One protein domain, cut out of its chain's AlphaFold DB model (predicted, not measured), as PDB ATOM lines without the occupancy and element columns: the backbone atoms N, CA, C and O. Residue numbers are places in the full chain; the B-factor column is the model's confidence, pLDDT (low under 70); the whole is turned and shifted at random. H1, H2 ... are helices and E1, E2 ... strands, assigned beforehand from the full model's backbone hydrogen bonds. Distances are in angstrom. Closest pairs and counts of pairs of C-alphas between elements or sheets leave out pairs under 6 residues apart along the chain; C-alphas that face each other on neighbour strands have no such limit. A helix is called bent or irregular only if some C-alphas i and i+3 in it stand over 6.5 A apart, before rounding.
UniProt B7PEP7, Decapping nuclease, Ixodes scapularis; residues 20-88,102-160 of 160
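Overview. This is residues 20 to 88 and 102 to 160 of the 160 residues of the protein "Decapping nuclease" of Ixodes scapularis (UniProt B7PEP7). Two strand hairpins, E2 with E3 and E4 with E5, have the short strand E1 between them, and H1 leads off from the end of E1. H2 and the long H3 make a corner beyond the strands, while residues 123 to 151 run as a long stretch to H4, apart from the other helices. The printed part has 128 residues, with four named helices and five named strands in the order E1 H1 E2 E3 H2 H3 E4 E5 H4, and the class is mixed, helices and strands. One sheet runs E1 E5 E4, mixed, and the other is the antiparallel pair E2 E3. The whole is loose, with a radius of gyration of the C-alphas of 17.6 A and spans of 49 by 42 by 30 A.

Arrangement. The strongly twisted sheet has E5, residues 115 to 122, as its inner strand, with E4, residues 105 to 112, and E1, residues 20 to 22, at its edges. E4 and E5 form an antiparallel hairpin, with N 108 and O 119 within hydrogen-bond range at 2.8 A; E4 bends by 54 degrees at residue 109. E1 is parallel to E5, with N 21 and O 118 3.2 A apart. E2, residues 41 to 47, and E3, residues 50 to 56, form the other antiparallel hairpin, with N 52 and O 45 2.8 A apart. The closest C-alphas of E1 and E3, those of Val 20 and Tyr 52, are 4.8 A apart. H1, residues 23 to 34, only grazes the sheet of E1, E5 and E4, with its residues 23 to 26; the C-alphas of Arg 23 and Ala 121 are the closest of H1 and E5, at 5.2 A. H2, residues 59 to 67, and H3, residues 69 to 86, are close but not clearly touching, about perpendicular at 87 degrees, with the C-alphas of Glu 65 and Ala 72 closest at 6.0 A. H4, residues 152 to 159, is apart from H1, H2 and H3. Every O i to N i+4 pair is within hydrogen-bond range in H2, H3 and H4, and 6 of 8 are in H1.

Along the chain. E5 is 21.9 A long, E4 20.7 A, E2 19.7 A, E3 19.3 A and E1 7.4 A; E1 begins at C-alpha 20 (238.057, 178.773, 150.047). H3 is the longest helix, 26.1 A, from C-alpha 69 (229.031, 189.147, 121.317). H1 is 18.0 A, H2 12.2 A and H4 10.6 A. H1 is irregular, with C-alphas 30 and 33 7.3 A apart. H4 ends at C-alpha 159 (233.971, 162.398, 123.969).

Size, cuts and confidence. The two C-alphas farthest apart, those of Lys 48 and His 151, are 53.4 A apart. Residues 89 to 101 are not printed, and C-alphas 88 and 102 are 13.5 A apart across the cut. The link from E5 to H4 is long, 29 residues, and within it residues 125 to 126 pair antiparallel with residues 140 to 141. Residues 66 to 71, of which 69 to 71 belong to H3, and residues 150 to 156, of which 152 to 156 belong to H4, stand free. The mean pLDDT of the printed part is 93.1, and residue 160 is under 70.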
ATOM      1  N   VAL A  20     239.417 178.332 150.377       98.38
ATOM      2  CA  VAL A  20     238.057 178.773 150.047       98.38
ATOM      3  C   VAL A  20     238.009 179.202 148.582       98.38
ATOM      4  O   VAL A  20     238.844 180.000 148.161       98.38
ATOM      5  N   CYS A  21     237.064 178.682 147.794       98.31
ATOM      6  CA  CYS A  21     236.940 179.025 146.368       98.31
ATOM      7  C   CYS A  21     235.555 178.691 145.781       98.31
ATOM      8  O   CYS A  21     234.700 178.129 146.458       98.31
ATOM      9  N   LYS A  22     235.327 179.002 144.500       98.06
ATOM     10  CA  LYS A  22     234.194 178.455 143.730       98.06
ATOM     11  C   LYS A  22     234.588 177.120 143.081       98.06
ATOM     12  O   LYS A  22     235.714 176.990 142.601       98.06
ATOM     13  N   ARG A  23     233.652 176.169 142.952       97.50
ATOM     14  CA  ARG A  23     233.845 174.861 142.281       97.50
ATOM     15  C   ARG A  23     234.467 174.997 140.894       97.50
ATOM     16  O   ARG A  23     235.385 174.255 140.566       97.50
ATOM     17  N   GLY A  24     234.027 175.980 140.102       95.31
ATOM     18  CA  GLY A  24     234.551 176.212 138.749       95.31
ATOM     19  C   GLY A  24     236.059 176.508 138.691       95.31
ATOM     20  O   GLY A  24     236.705 176.208 137.686       95.31
ATOM     21  N   LEU A  25     236.653 177.034 139.771       95.69
ATOM     22  CA  LEU A  25     238.106 177.198 139.881       95.69
ATOM     23  C   LEU A  25     238.798 175.835 139.994       95.69
ATOM     24  O   LEU A  25     239.752 175.574 139.265       95.69
ATOM     25  N   LEU A  26     238.275 174.944 140.844       96.38
ATOM     26  CA  LEU A  26     238.787 173.579 141.001       96.38
ATOM     27  C   LEU A  26     238.674 172.788 139.693       96.38
ATOM     28  O   LEU A  26     239.630 172.127 139.303       96.38
ATOM     29  N   SER A  27     237.552 172.910 138.976       95.38
ATOM     30  CA  SER A  27     237.391 172.310 137.645       95.38
ATOM     31  C   SER A  27     238.415 172.852 136.643       95.38
ATOM     32  O   SER A  27     238.984 172.090 135.871       95.38
ATOM     33  N   THR A  28     238.707 174.158 136.679       94.69
ATOM     34  CA  THR A  28     239.733 174.759 135.808       94.69
ATOM     35  C   THR A  28     241.120 174.165 136.102       94.69
ATOM     36  O   THR A  28     241.827 173.777 135.171       94.69
ATOM     37  N   LEU A  29     241.485 174.020 137.383       94.19
ATOM     38  CA  LEU A  29     242.731 173.361 137.799       94.19
ATOM     39  C   LEU A  29     242.785 171.895 137.355       94.19
ATOM     40  O   LEU A  29     243.761 171.483 136.735       94.19
ATOM     41  N   ALA A  30     241.726 171.123 137.614       94.94
ATOM     42  CA  ALA A  30     241.662 169.704 137.262       94.94
ATOM     43  C   ALA A  30     241.787 169.466 135.747       94.94
ATOM     44  O   ALA A  30     242.420 168.505 135.322       94.94
ATOM     45  N   CYS A  31     241.237 170.364 134.926       93.44
ATOM     46  CA  CYS A  31     241.331 170.277 133.470       93.44
ATOM     47  C   CYS A  31     242.635 170.849 132.890       93.44
ATOM     48  O   CYS A  31     242.861 170.706 131.690       93.44
ATOM     49  N   THR A  32     243.482 171.509 133.689       94.31
ATOM     50  CA  THR A  32     244.695 172.189 133.193       94.31
ATOM     51  C   THR A  32     245.625 171.274 132.385       94.31
ATOM     52  O   THR A  32     246.040 171.704 131.312       94.31
ATOM     53  N   PRO A  33     245.892 170.011 132.780       94.00
ATOM     54  CA  PRO A  33     246.750 169.119 131.991       94.00
ATOM     55  C   PRO A  33     246.247 168.830 130.568       94.00
ATOM     56  O   PRO A  33     247.032 168.446 129.706       94.00
ATOM     57  N   TYR A  34     244.948 169.013 130.312       90.88
ATOM     58  CA  TYR A  34     244.301 168.698 129.034       90.88
ATOM     59  C   TYR A  34     243.969 169.949 128.200       90.88
ATOM     60  O   TYR A  34     243.615 169.842 127.025       90.88
ATOM     61  N   ARG A  35     244.095 171.152 128.778       85.62
ATOM     62  CA  ARG A  35     243.797 172.421 128.098       85.62
ATOM     63  C   ARG A  35     244.992 172.872 127.261       85.62
ATOM     64  O   ARG A  35     246.011 173.290 127.790       85.62
ATOM     65  N   LYS A  36     244.846 172.820 125.933       80.75
ATOM     66  CA  LYS A  36     245.906 173.217 124.982       80.75
ATOM     67  C   LYS A  36     245.912 174.707 124.621       80.75
ATOM     68  O   LYS A  36     246.912 175.181 124.097       80.75
ATOM     69  N   ARG A  37     244.788 175.412 124.794       73.94
ATOM     70  CA  ARG A  37     244.580 176.773 124.254       73.94
ATOM     71  C   ARG A  37     244.008 177.782 125.249       73.94
ATOM     72  O   ARG A  37     244.136 178.974 125.007       73.94
ATOM     73  N   ASP A  38     243.408 177.313 126.339       79.38
ATOM     74  CA  ASP A  38     242.756 178.179 127.320       79.38
ATOM     75  C   ASP A  38     243.725 178.516 128.452       79.38
ATOM     76  O   ASP A  38     244.171 177.625 129.181       79.38
ATOM     77  N   ASP A  39     243.992 179.801 128.633       88.94
ATOM     78  CA  ASP A  39     244.678 180.346 129.795       88.94
ATOM     79  C   ASP A  39     243.708 180.561 130.972       88.94
ATOM     80  O   ASP A  39     242.480 180.553 130.840       88.94
ATOM     81  N   TRP A  40     244.265 180.729 132.170       93.00
ATOM     82  CA  TRP A  40     243.500 181.084 133.360       93.00
ATOM     83  C   TRP A  40     244.332 181.944 134.306       93.00
ATOM     84  O   TRP A  40     245.552 181.820 134.378       93.00
ATOM     85  N   LEU A  41     243.646 182.802 135.061       93.56
ATOM     86  CA  LEU A  41     244.249 183.675 136.061       93.56
ATOM     87  C   LEU A  41     243.482 183.556 137.376       93.56
ATOM     88  O   LEU A  41     242.268 183.768 137.410       93.56
ATOM     89  N   PHE A  42     244.191 183.253 138.466       95.56
ATOM     90  CA  PHE A  42     243.622 183.212 139.813       95.56
ATOM     91  C   PHE A  42     244.364 184.178 140.740       95.56
ATOM     92  O   PHE A  42     245.593 184.205 140.738       95.56
ATOM     93  N   SER A  43     243.643 184.911 141.591       96.69
ATOM     94  CA  SER A  43     244.256 185.532 142.771       96.69
ATOM     95  C   SER A  43     244.231 184.565 143.943       96.69
ATOM     96  O   SER A  43     243.227 183.883 144.162       96.69
ATOM     97  N   ALA A  44     245.281 184.601 144.757       98.06
ATOM     98  CA  ALA A  44     245.323 183.943 146.052       98.06
ATOM     99  C   ALA A  44     245.554 184.981 147.153       98.06
ATOM    100  O   ALA A  44     246.554 185.696 147.143       98.06
ATOM    101  N   THR A  45     244.648 185.048 148.126       97.94
ATOM    102  CA  THR A  45     244.780 185.944 149.281       97.94
ATOM    103  C   THR A  45     244.720 185.134 150.564       97.94
ATOM    104  O   THR A  45     243.775 184.382 150.791       97.94
ATOM    105  N   ARG A  46     245.727 185.279 151.433       97.12
ATOM    106  CA  ARG A  46     245.739 184.616 152.742       97.12
ATOM    107  C   ARG A  46     245.120 185.526 153.795       97.12
ATOM    108  O   ARG A  46     245.628 186.610 154.050       97.12
ATOM    109  N   TYR A  47     244.080 185.046 154.468       95.50
ATOM    110  CA  TYR A  47     243.466 185.739 155.597       95.50
ATOM    111  C   TYR A  47     243.115 184.742 156.702       95.50
ATOM    112  O   TYR A  47     242.501 183.709 156.442       95.50
ATOM    113  N   LYS A  48     243.540 185.026 157.943       94.62
ATOM    114  CA  LYS A  48     243.294 184.170 159.124       94.62
ATOM    115  C   LYS A  48     243.612 182.679 158.895       94.62
ATOM    116  O   LYS A  48     242.846 181.783 159.258       94.62
ATOM    117  N   ASN A  49     244.780 182.430 158.299       94.31
ATOM    118  CA  ASN A  49     245.304 181.100 157.962       94.31
ATOM    119  C   ASN A  49     244.502 180.304 156.908       94.31
ATOM    120  O   ASN A  49     244.717 179.105 156.758       94.31
ATOM    121  N   THR A  50     243.632 180.963 156.145       97.12
ATOM    122  CA  THR A  50     242.901 180.369 155.020       97.12
ATOM    123  C   THR A  50     243.272 181.099 153.730       97.12
ATOM    124  O   THR A  50     243.390 182.327 153.726       97.12
ATOM    125  N   LEU A  51     243.495 180.353 152.647       97.88
ATOM    126  CA  LEU A  51     243.735 180.890 151.308       97.88
ATOM    127  C   LEU A  51     242.412 181.006 150.549       97.88
ATOM    128  O   LEU A  51     241.721 180.017 150.330       97.88
ATOM    129  N   TYR A  52     242.078 182.217 150.129       98.19
ATOM    130  CA  TYR A  52     240.922 182.507 149.293       98.19
ATOM    131  C   TYR A  52     241.396 182.584 147.850       98.19
ATOM    132  O   TYR A  52     242.279 183.386 147.534       98.19
ATOM    133  N   LEU A  53     240.842 181.721 147.000       98.12
ATOM    134  CA  LEU A  53     241.171 181.656 145.583       98.12
ATOM    135  C   LEU A  53     240.001 182.201 144.766       98.12
ATOM    136  O   LEU A  53     238.885 181.677 144.843       98.12
ATOM    137  N   CYS A  54     240.270 183.220 143.954       96.88
ATOM    138  CA  CYS A  54     239.281 183.838 143.076       96.88
ATOM    139  C   CYS A  54     239.750 183.746 141.630       96.88
ATOM    140  O   CYS A  54     240.885 184.105 141.319       96.88
ATOM    141  N   LYS A  55     238.869 183.264 140.752       94.69
ATOM    142  CA  LYS A  55     239.131 183.205 139.317       94.69
ATOM    143  C   LYS A  55     238.796 184.539 138.667       94.69
ATOM    144  O   LYS A  55     237.725 185.080 138.920       94.69
ATOM    145  N   PHE A  56     239.694 185.001 137.808       93.31
ATOM    146  CA  PHE A  56     239.451 186.089 136.875       93.31
ATOM    147  C   PHE A  56     239.186 185.514 135.490       93.31
ATOM    148  O   PHE A  56     239.660 184.426 135.142       93.31
ATOM    149  N   GLU A  57     238.426 186.256 134.696       89.00
ATOM    150  CA  GLU A  57     238.356 186.001 133.264       89.00
ATOM    151  C   GLU A  57     239.745 186.146 132.651       89.00
ATOM    152  O   GLU A  57     240.526 187.027 133.034       89.00
ATOM    153  N   SER A  58     240.057 185.274 131.701       88.88
ATOM    154  CA  SER A  58     241.296 185.373 130.952       88.88
ATOM    155  C   SER A  58     241.187 186.413 129.839       88.88
ATOM    156  O   SER A  58     240.092 186.807 129.428       88.88
ATOM    157  N   GLU A  59     242.332 186.878 129.342       88.88
ATOM    158  CA  GLU A  59     242.358 187.815 128.217       88.88
ATOM    159  C   GLU A  59     241.816 187.173 126.943       88.88
ATOM    160  O   GLU A  59     241.051 187.810 126.219       88.88
ATOM    161  N   SER A  60     242.142 185.898 126.707       89.12
ATOM    162  CA  SER A  60     241.647 185.155 125.546       89.12
ATOM    163  C   SER A  60     240.121 185.031 125.550       89.12
ATOM    164  O   SER A  60     239.486 185.232 124.514       89.12
ATOM    165  N   HIS A  61     239.517 184.782 126.718       89.12
ATOM    166  CA  HIS A  61     238.068 184.679 126.858       89.12
ATOM    167  C   HIS A  61     237.384 186.024 126.602       89.12
ATOM    168  O   HIS A  61     236.491 186.100 125.760       89.12
ATOM    169  N   ARG A  62     237.872 187.105 127.231       91.31
ATOM    170  CA  ARG A  62     237.358 188.465 126.991       91.31
ATOM    171  C   ARG A  62     237.469 188.878 125.524       91.31
ATOM    172  O   ARG A  62     236.552 189.497 124.980       91.31
ATOM    173  N   ALA A  63     238.584 188.543 124.872       92.50
ATOM    174  CA  ALA A  63     238.792 188.826 123.456       92.50
ATOM    175  C   ALA A  63     237.812 188.040 122.573       92.50
ATOM    176  O   ALA A  63     237.214 188.619 121.664       92.50
ATOM    177  N   TRP A  64     237.601 186.752 122.859       92.44
ATOM    178  CA  TRP A  64     236.639 185.927 122.131       92.44
ATOM    179  C   TRP A  64     235.208 186.454 122.275       92.44
ATOM    180  O   TRP A  64     234.518 186.591 121.264       92.44
ATOM    181  N   GLU A  65     234.772 186.800 123.489       92.50
ATOM    182  CA  GLU A  65     233.432 187.354 123.725       92.50
ATOM    183  C   GLU A  65     233.239 188.692 123.008       92.50
ATOM    184  O   GLU A  65     232.207 188.910 122.371       92.50
ATOM    185  N   SER A  66     234.259 189.557 123.031       94.81
ATOM    186  CA  SER A  66     234.239 190.847 122.330       94.81
ATOM    187  C   SER A  66     234.150 190.687 120.809       94.81
ATOM    188  O   SER A  66     233.500 191.487 120.140       94.81
ATOM    189  N   GLN A  67     234.774 189.644 120.254       96.94
ATOM    190  CA  GLN A  67     234.690 189.306 118.829       96.94
ATOM    191  C   GLN A  67     233.369 188.606 118.464       96.94
ATOM    192  O   GLN A  67     232.923 188.699 117.322       96.94
ATOM    193  N   ASN A  68     232.724 187.925 119.419       96.19
ATOM    194  CA  ASN A  68     231.542 187.088 119.191       96.19
ATOM    195  C   ASN A  68     230.339 187.445 120.097       96.19
ATOM    196  O   ASN A  68     229.677 186.541 120.615       96.19
ATOM    197  N   PRO A  69     229.961 188.728 120.263       95.50
ATOM    198  CA  PRO A  69     229.031 189.147 121.317       95.50
ATOM    199  C   PRO A  69     227.617 188.573 121.143       95.50
ATOM    200  O   PRO A  69     226.947 188.221 122.114       95.50
ATOM    201  N   LYS A  70     227.152 188.439 119.893       96.81
ATOM    202  CA  LYS A  70     225.840 187.841 119.594       96.81
ATOM    203  C   LYS A  70     225.810 186.357 119.946       96.81
ATOM    204  O   LYS A  70     224.851 185.909 120.567       96.81
ATOM    205  N   LEU A  71     226.857 185.622 119.569       94.38
ATOM    206  CA  LEU A  71     226.957 184.190 119.833       94.38
ATOM    207  C   LEU A  71     227.101 183.924 121.335       94.38
ATOM    208  O   LEU A  71     226.387 183.075 121.852       94.38
ATOM    209  N   ALA A  72     227.938 184.689 122.044       93.50
ATOM    210  CA  ALA A  72     228.076 184.591 123.497       93.50
ATOM    211  C   ALA A  72     226.720 184.781 124.202       93.50
ATOM    212  O   ALA A  72     226.300 183.938 124.998       93.50
ATOM    213  N   LYS A  73     225.964 185.824 123.821       93.62
ATOM    214  CA  LYS A  73     224.616 186.075 124.354       93.62
ATOM    215  C   LYS A  73     223.631 184.947 124.034       93.62
ATOM    216  O   LYS A  73     222.820 184.587 124.882       93.62
ATOM    217  N   GLN A  74     223.685 184.396 122.823       94.88
ATOM    218  CA  GLN A  74     222.833 183.277 122.417       94.88
ATOM    219  C   GLN A  74     223.157 181.999 123.192       94.88
ATOM    220  O   GLN A  74     222.239 181.366 123.699       94.88
ATOM    221  N   MET A  75     224.437 181.650 123.339       92.88
ATOM    222  CA  MET A  75     224.867 180.468 124.091       92.88
ATOM    223  C   MET A  75     224.452 180.555 125.560       92.88
ATOM    224  O   MET A  75     223.912 179.590 126.097       92.88
ATOM    225  N   HIS A  76     224.630 181.726 126.180       91.56
ATOM    226  CA  HIS A  76     224.151 181.984 127.537       91.56
ATOM    227  C   HIS A  76     222.625 181.836 127.639       91.56
ATOM    228  O   HIS A  76     222.119 181.156 128.528       91.56
ATOM    229  N   PHE A  77     221.882 182.412 126.689       93.06
ATOM    230  CA  PHE A  77     220.425 182.292 126.650       93.06
ATOM    231  C   PHE A  77     219.954 180.844 126.470       93.06
ATOM    232  O   PHE A  77     219.021 180.429 127.150       93.06
ATOM    233  N   TRP A  78     220.569 180.068 125.574       94.44
ATOM    234  CA  TRP A  78     220.156 178.689 125.303       94.44
ATOM    235  C   TRP A  78     220.319 177.776 126.516       94.44
ATOM    236  O   TRP A  78     219.420 176.978 126.769       94.44
ATOM    237  N   GLY A  79     221.412 177.922 127.275       93.00
ATOM    238  CA  GLY A  79     221.635 177.153 128.503       93.00
ATOM    239  C   GLY A  79     220.534 177.402 129.532       93.00
ATOM    240  O   GLY A  79     219.799 176.488 129.893       93.00
ATOM    241  N   HIS A  80     220.318 178.666 129.885       92.19
ATOM    242  CA  HIS A  80     219.281 179.035 130.849       92.19
ATOM    243  C   HIS A  80     217.863 178.741 130.356       92.19
ATOM    244  O   HIS A  80     216.980 178.372 131.130       92.19
ATOM    245  N   LYS A  81     217.608 178.876 129.050       91.81
ATOM    246  CA  LYS A  81     216.306 178.508 128.500       91.81
ATOM    247  C   LYS A  81     216.075 177.002 128.615       91.81
ATOM    248  O   LYS A  81     214.961 176.601 128.934       91.81
ATOM    249  N   PHE A  82     217.103 176.183 128.395       93.06
ATOM    250  CA  PHE A  82     217.030 174.741 128.609       93.06
ATOM    251  C   PHE A  82     216.748 174.398 130.075       93.06
ATOM    252  O   PHE A  82     215.833 173.624 130.332       93.06
ATOM    253  N   GLU A  83     217.425 175.040 131.030       92.25
ATOM    254  CA  GLU A  83     217.113 174.897 132.461       92.25
ATOM    255  C   GLU A  83     215.632 175.200 132.750       92.25
ATOM    256  O   GLU A  83     214.962 174.412 133.408       92.25
ATOM    257  N   GLN A  84     215.066 176.271 132.176       89.75
ATOM    258  CA  GLN A  84     213.635 176.582 132.320       89.75
ATOM    259  C   GLN A  84     212.716 175.482 131.754       89.75
ATOM    260  O   GLN A  84     211.646 175.240 132.307       89.75
ATOM    261  N   TYR A  85     213.098 174.828 130.651       90.25
ATOM    262  CA  TYR A  85     212.333 173.706 130.092       90.25
ATOM    263  C   TYR A  85     212.414 172.446 130.962       90.25
ATOM    264  O   TYR A  85     211.456 171.677 130.992       90.25
ATOM    265  N   MET A  86     213.539 172.230 131.646       91.19
ATOM    266  CA  MET A  86     213.811 170.999 132.394       91.19
ATOM    267  C   MET A  86     213.439 171.093 133.878       91.19
ATOM    268  O   MET A  86     213.206 170.065 134.512       91.19
ATOM    269  N   THR A  87     213.350 172.301 134.436       87.44
ATOM    270  CA  THR A  87     213.099 172.522 135.863       87.44
ATOM    271  C   THR A  87     211.686 173.034 136.101       87.44
ATOM    272  O   THR A  87     211.362 174.177 135.787       87.44
ATOM    273  N   SER A  88     210.841 172.235 136.753       78.94
ATOM    274  CA  SER A  88     209.644 172.757 137.419       78.94
ATOM    275  C   SER A  88     209.106 171.788 138.473       78.94
ATOM    276  O   SER A  88     209.392 170.597 138.451       78.94
ATOM    277  N   ASP A 102     218.286 184.059 139.007       79.81
ATOM    278  CA  ASP A 102     217.900 183.153 140.087       79.81
ATOM    279  C   ASP A 102     218.850 181.944 140.084       79.81
ATOM    280  O   ASP A 102     218.644 180.979 139.357       79.81
ATOM    281  N   GLN A 103     219.915 182.011 140.887       89.56
ATOM    282  CA  GLN A 103     220.916 180.945 141.002       89.56
ATOM    283  C   GLN A 103     220.867 180.291 142.383       89.56
ATOM    284  O   GLN A 103     220.830 180.981 143.407       89.56
ATOM    285  N   PHE A 104     220.940 178.962 142.426       92.81
ATOM    286  CA  PHE A 104     221.031 178.213 143.674       92.81
ATOM    287  C   PHE A 104     222.449 177.682 143.875       92.81
ATOM    288  O   PHE A 104     222.996 176.982 143.028       92.81
ATOM    289  N   TYR A 105     223.048 178.007 145.023       96.25
ATOM    290  CA  TYR A 105     224.385 177.547 145.376       96.25
ATOM    291  C   TYR A 105     224.357 176.680 146.626       96.25
ATOM    292  O   TYR A 105     223.783 177.050 147.649       96.25
ATOM    293  N   VAL A 106     225.100 175.581 146.575       96.56
ATOM    294  CA  VAL A 106     225.437 174.773 147.744       96.56
ATOM    295  C   VAL A 106     226.840 175.106 148.225       96.56
ATOM    296  O   VAL A 106     227.731 175.427 147.432       96.56
ATOM    297  N   VAL A 107     227.053 175.013 149.536       97.25
ATOM    298  CA  VAL A 107     228.374 175.150 150.156       97.25
ATOM    299  C   VAL A 107     228.841 173.771 150.592       97.25
ATOM    300  O   VAL A 107     228.223 173.134 151.441       97.25
ATOM    301  N   LEU A 108     229.950 173.320 150.018       96.81
ATOM    302  CA  LEU A 108     230.496 171.990 150.231       96.81
ATOM    303  C   LEU A 108     231.828 172.090 150.965       96.81
ATOM    304  O   LEU A 108     232.679 172.926 150.652       96.81
ATOM    305  N   LYS A 109     232.018 171.206 151.944       96.38
ATOM    306  CA  LYS A 109     233.297 171.015 152.624       96.38
ATOM    307  C   LYS A 109     233.869 169.668 152.210       96.38
ATOM    308  O   LYS A 109     233.201 168.649 152.336       96.38
ATOM    309  N   GLY A 110     235.110 169.666 151.747       95.00
ATOM    310  CA  GLY A 110     235.782 168.462 151.271       95.00
ATOM    311  C   GLY A 110     237.278 168.483 151.543       95.00
ATOM    312  O   GLY A 110     237.801 169.365 152.235       95.00
ATOM    313  N   ARG A 111     237.984 167.496 150.991       96.88
ATOM    314  CA  ARG A 111     239.439 167.392 151.089       96.88
ATOM    315  C   ARG A 111     240.019 166.863 149.784       96.88
ATOM    316  O   ARG A 111     239.471 165.930 149.210       96.88
ATOM    317  N   LEU A 112     241.138 167.434 149.354       96.19
ATOM    318  CA  LEU A 112     241.955 166.929 148.255       96.19
ATOM    319  C   LEU A 112     243.360 166.659 148.797       96.19
ATOM    320  O   LEU A 112     244.070 167.587 149.186       96.19
ATOM    321  N   GLY A 113     243.745 165.386 148.887       96.31
ATOM    322  CA  GLY A 113     244.978 164.994 149.574       96.31
ATOM    323  C   GLY A 113     244.982 165.485 151.025       96.31
ATOM    324  O   GLY A 113     244.045 165.223 151.778       96.31
ATOM    325  N   SER A 114     246.018 166.223 151.423       96.56
ATOM    326  CA  SER A 114     246.129 166.834 152.755       96.56
ATOM    327  C   SER A 114     245.392 168.175 152.892       96.56
ATOM    328  O   SER A 114     245.307 168.704 154.000       96.56
ATOM    329  N   HIS A 115     244.824 168.714 151.810       96.81
ATOM    330  CA  HIS A 115     244.248 170.056 151.774       96.81
ATOM    331  C   HIS A 115     242.735 170.049 151.985       96.81
ATOM    332  O   HIS A 115     241.983 169.468 151.206       96.81
ATOM    333  N   SER A 116     242.276 170.735 153.028       98.06
ATOM    334  CA  SER A 116     240.851 170.959 153.293       98.06
ATOM    335  C   SER A 116     240.296 172.119 152.465       98.06
ATOM    336  O   SER A 116     240.918 173.180 152.361       98.06
ATOM    337  N   LEU A 117     239.111 171.907 151.897       97.88
ATOM    338  CA  LEU A 117     238.443 172.816 150.973       97.88
ATOM    339  C   LEU A 117     237.063 173.190 151.518       97.88
ATOM    340  O   LEU A 117     236.332 172.328 152.009       97.88
ATOM    341  N   LEU A 118     236.693 174.456 151.374       98.31
ATOM    342  CA  LEU A 118     235.316 174.931 151.463       98.31
ATOM    343  C   LEU A 118     234.990 175.634 150.148       98.31
ATOM    344  O   LEU A 118     235.678 176.581 149.772       98.31
ATOM    345  N   PHE A 119     233.988 175.170 149.415       98.19
ATOM    346  CA  PHE A 119     233.706 175.724 148.097       98.19
ATOM    347  C   PHE A 119     232.224 175.782 147.781       98.19
ATOM    348  O   PHE A 119     231.434 174.990 148.289       98.19
ATOM    349  N   THR A 120     231.851 176.736 146.931       98.12
ATOM    350  CA  THR A 120     230.477 176.875 146.447       98.12
ATOM    351  C   THR A 120     230.318 176.199 145.093       98.12
ATOM    352  O   THR A 120     231.181 176.353 144.225       98.12
ATOM    353  N   ALA A 121     229.210 175.503 144.881       96.94
ATOM    354  CA  ALA A 121     228.815 174.980 143.578       96.94
ATOM    355  C   ALA A 121     227.403 175.467 143.258       96.94
ATOM    356  O   ALA A 121     226.529 175.379 144.113       96.94
ATOM    357  N   GLU A 122     227.217 176.018 142.064       96.06
ATOM    358  CA  GLU A 122     225.879 176.221 141.506       96.06
ATOM    359  C   GLU A 122     225.269 174.850 141.200       96.06
ATOM    360  O   GLU A 122     226.005 173.932 140.820       96.06
ATOM    361  N   VAL A 123     223.968 174.709 141.437       95.62
ATOM    362  CA  VAL A 123     223.190 173.497 141.168       95.62
ATOM    363  C   VAL A 123     221.934 173.899 140.407       95.62
ATOM    364  O   VAL A 123     221.200 174.774 140.867       95.62
ATOM    365  N   ASP A 124     221.682 173.227 139.285       94.25
ATOM    366  CA  ASP A 124     220.612 173.603 138.356       94.25
ATOM    367  C   ASP A 124     219.255 173.033 138.791       94.25
ATOM    368  O   ASP A 124     218.221 173.694 138.670       94.25
ATOM    369  N   ALA A 125     219.245 171.803 139.320       93.50
ATOM    370  CA  ALA A 125     218.030 171.136 139.777       93.50
ATOM    371  C   ALA A 125     218.285 170.063 140.848       93.50
ATOM    372  O   ALA A 125     219.420 169.675 141.142       93.50
ATOM    373  N   ILE A 126     217.183 169.574 141.419       93.44
ATOM    374  CA  ILE A 126     217.135 168.401 142.292       93.44
ATOM    375  C   ILE A 126     216.247 167.354 141.622       93.44
ATOM    376  O   ILE A 126     215.128 167.669 141.213       93.44
ATOM    377  N   ASP A 127     216.737 166.123 141.541       93.31
ATOM    378  CA  ASP A 127     215.935 164.954 141.204       93.31
ATOM    379  C   ASP A 127     215.115 164.529 142.431       93.31
ATOM    380  O   ASP A 127     215.667 164.158 143.470       93.31
ATOM    381  N   ASN A 128     213.788 164.619 142.327       91.12
ATOM    382  CA  ASN A 128     212.891 164.275 143.429       91.12
ATOM    383  C   ASN A 128     212.731 162.760 143.618       91.12
ATOM    384  O   ASN A 128     212.260 162.349 144.678       91.12
ATOM    385  N   ASP A 129     213.142 161.948 142.641       93.19
ATOM    386  CA  ASP A 129     213.083 160.487 142.730       93.19
ATOM    387  C   ASP A 129     214.293 159.908 143.491       93.19
ATOM    388  O   ASP A 129     214.304 158.735 143.874       93.19
ATOM    389  N   VAL A 130     215.311 160.732 143.771       95.06
ATOM    390  CA  VAL A 130     216.495 160.366 144.560       95.06
ATOM    391  C   VAL A 130     216.320 160.804 146.018       95.06
ATOM    392  O   VAL A 130     216.004 161.961 146.295       95.06
ATOM    393  N   SER A 131     216.576 159.900 146.978       93.50
ATOM    394  CA  SER A 131     216.461 160.226 148.413       93.50
ATOM    395  C   SER A 131     217.375 161.389 148.813       93.50
ATOM    396  O   SER A 131     218.578 161.399 148.529       93.50
ATOM    397  N   GLN A 132     216.801 162.355 149.527       91.44
ATOM    398  CA  GLN A 132     217.465 163.586 149.954       91.44
ATOM    399  C   GLN A 132     217.953 163.455 151.396       91.44
ATOM    400  O   GLN A 132     217.429 164.076 152.321       91.44
ATOM    401  N   GLU A 133     218.978 162.629 151.589       92.50
ATOM    402  CA  GLU A 133     219.597 162.477 152.905       92.50
ATOM    403  C   GLU A 133     220.346 163.757 153.324       92.50
ATOM    404  O   GLU A 133     221.043 164.362 152.496       92.50
ATOM    405  N   PRO A 134     220.284 164.174 154.604       89.38
ATOM    406  CA  PRO A 134     221.005 165.346 155.087       89.38
ATOM    407  C   PRO A 134     222.505 165.300 154.760       89.38
ATOM    408  O   PRO A 134     223.233 164.403 155.179       89.38
ATOM    409  N   GLY A 135     222.978 166.307 154.024       87.75
ATOM    410  CA  GLY A 135     224.381 166.424 153.613       87.75
ATOM    411  C   GLY A 135     224.765 165.625 152.363       87.75
ATOM    412  O   GLY A 135     225.904 165.745 151.914       87.75
ATOM    413  N   SER A 136     223.845 164.853 151.777       93.38
ATOM    414  CA  SER A 136     224.058 164.197 150.488       93.38
ATOM    415  C   SER A 136     224.003 165.199 149.333       93.38
ATOM    416  O   SER A 136     223.250 166.171 149.360       93.38
ATOM    417  N   THR A 137     224.793 164.941 148.292       95.38
ATOM    418  CA  THR A 137     224.743 165.669 147.015       95.38
ATOM    419  C   THR A 137     224.168 164.817 145.884       95.38
ATOM    420  O   THR A 137     224.238 165.224 144.730       95.38
ATOM    421  N   ALA A 138     223.662 163.616 146.188       96.12
ATOM    422  CA  ALA A 138     223.282 162.618 145.186       96.12
ATOM    423  C   ALA A 138     222.086 163.040 144.325       96.12
ATOM    424  O   ALA A 138     222.018 162.665 143.162       96.12
ATOM    425  N   ALA A 139     221.171 163.827 144.889       96.25
ATOM    426  CA  ALA A 139     219.984 164.297 144.185       96.25
ATOM    427  C   ALA A 139     220.249 165.532 143.303       96.25
ATOM    428  O   ALA A 139     219.349 165.973 142.600       96.25
ATOM    429  N   TYR A 140     221.446 166.133 143.344       96.38
ATOM    430  CA  TYR A 140     221.747 167.311 142.529       96.38
ATOM    431  C   TYR A 140     221.988 166.937 141.071       96.38
ATOM    432  O   TYR A 140     222.780 166.045 140.768       96.38
ATOM    433  N   VAL A 141     221.344 167.680 140.173       95.81
ATOM    434  CA  VAL A 141     221.426 167.491 138.725       95.81
ATOM    435  C   VAL A 141     222.039 168.732 138.086       95.81
ATOM    436  O   VAL A 141     221.711 169.862 138.451       95.81
ATOM    437  N   GLU A 142     222.939 168.507 137.131       96.25
ATOM    438  CA  GLU A 142     223.531 169.542 136.285       96.25
ATOM    439  C   GLU A 142     222.982 169.395 134.865       96.25
ATOM    440  O   GLU A 142     223.012 168.310 134.276       96.25
ATOM    441  N   PHE A 143     222.527 170.500 134.293       95.56
ATOM    442  CA  PHE A 143     222.047 170.577 132.929       95.56
ATOM    443  C   PHE A 143     223.111 171.138 131.993       95.56
ATOM    444  O   PHE A 143     223.916 172.017 132.320       95.56
ATOM    445  N   LYS A 144     223.137 170.593 130.774       95.19
ATOM    446  CA  LYS A 144     224.032 171.033 129.707       95.19
ATOM    447  C   LYS A 144     223.330 170.986 128.367       95.19
ATOM    448  O   LYS A 144     222.626 170.036 128.046       95.19
ATOM    449  N   THR A 145     223.620 171.989 127.551       95.06
ATOM    450  CA  THR A 145     223.282 172.008 126.132       95.06
ATOM    451  C   THR A 145     224.541 171.760 125.315       95.06
ATOM    452  O   THR A 145     225.585 172.355 125.587       95.06
ATOM    453  N   ALA A 146     224.435 170.939 124.277       93.31
ATOM    454  CA  ALA A 146     225.506 170.710 123.318       93.31
ATOM    455  C   ALA A 146     224.966 170.805 121.890       93.31
ATOM    456  O   ALA A 146     223.768 170.671 121.640       93.31
ATOM    457  N   ARG A 147     225.867 171.040 120.936       91.75
ATOM    458  CA  ARG A 147     225.525 170.997 119.513       91.75
ATOM    459  C   ARG A 147     225.132 169.568 119.130       91.75
ATOM    460  O   ARG A 147     225.831 168.627 119.494       91.75
ATOM    461  N   ILE A 148     224.074 169.421 118.329       93.56
ATOM    462  CA  ILE A 148     223.698 168.126 117.746       93.56
ATOM    463  C   ILE A 148     224.872 167.584 116.923       93.56
ATOM    464  O   ILE A 148     225.398 168.259 116.032       93.56
ATOM    465  N   MET A 149     225.275 166.359 117.240       93.56
ATOM    466  CA  MET A 149     226.370 165.661 116.581       93.56
ATOM    467  C   MET A 149     225.811 164.877 115.396       93.56
ATOM    468  O   MET A 149     225.082 163.910 115.569       93.56
ATOM    469  N   THR A 150     226.123 165.324 114.182       94.88
ATOM    470  CA  THR A 150     225.636 164.706 112.934       94.88
ATOM    471  C   THR A 150     226.698 163.876 112.215       94.88
ATOM    472  O   THR A 150     226.396 163.219 111.222       94.88
ATOM    473  N   HIS A 151     227.953 163.929 112.674       92.31
ATOM    474  CA  HIS A 151     229.094 163.275 112.035       92.31
ATOM    475  C   HIS A 151     230.065 162.708 113.085       92.31
ATOM    476  O   HIS A 151     230.264 163.359 114.114       92.31
ATOM    477  N   PRO A 152     230.782 161.602 112.793       93.00
ATOM    478  CA  PRO A 152     231.702 160.960 113.746       93.00
ATOM    479  C   PRO A 152     232.815 161.868 114.288       93.00
ATOM    480  O   PRO A 152     233.325 161.673 115.387       93.00
ATOM    481  N   ASN A 153     233.219 162.890 113.527       91.56
ATOM    482  CA  ASN A 153     234.212 163.861 113.995       91.56
ATOM    483  C   ASN A 153     233.673 164.754 115.119       91.56
ATOM    484  O   ASN A 153     234.438 165.146 115.992       91.56
ATOM    485  N   LEU A 154     232.374 165.072 115.105       90.81
ATOM    486  CA  LEU A 154     231.748 165.852 116.172       90.81
ATOM    487  C   LEU A 154     231.653 165.027 117.456       90.81
ATOM    488  O   LEU A 154     231.949 165.556 118.520       90.81
ATOM    489  N   GLU A 155     231.342 163.736 117.341       89.75
ATOM    490  CA  GLU A 155     231.352 162.805 118.476       89.75
ATOM    491  C   GLU A 155     232.751 162.652 119.068       89.75
ATOM    492  O   GLU A 155     232.926 162.794 120.276       89.75
ATOM    493  N   ARG A 156     233.774 162.451 118.225       89.81
ATOM    494  CA  ARG A 156     235.165 162.376 118.697       89.81
ATOM    495  C   ARG A 156     235.611 163.639 119.422       89.81
ATOM    496  O   ARG A 156     236.308 163.523 120.414       89.81
ATOM    497  N   ASN A 157     235.202 164.818 118.960       86.62
ATOM    498  CA  ASN A 157     235.525 166.075 119.638       86.62
ATOM    499  C   ASN A 157     234.763 166.268 120.959       86.62
ATOM    500  O   ASN A 157     235.173 167.093 121.769       86.62
ATOM    501  N   PHE A 158     233.625 165.596 121.139       89.12
ATOM    502  CA  PHE A 158     232.816 165.705 122.351       89.12
ATOM    503  C   PHE A 158     233.261 164.711 123.432       89.12
ATOM    504  O   PHE A 158     233.290 165.067 124.607       89.12
ATOM    505  N   PHE A 159     233.608 163.479 123.042       85.38
ATOM    506  CA  PHE A 159     233.971 162.398 123.969       85.38
ATOM    507  C   PHE A 159     235.482 162.171 124.141       85.38
ATOM    508  O   PHE A 159     235.869 161.484 125.085       85.38
ATOM    509  N   GLY A 160     236.315 162.674 123.223       63.84
ATOM    510  CA  GLY A 160     237.774 162.494 123.209       63.84
ATOM    511  C   GLY A 160     238.541 163.745 123.601       63.84
ATOM    512  O   GLY A 160     239.652 163.574 124.151       63.84
TER     513      GLY A 160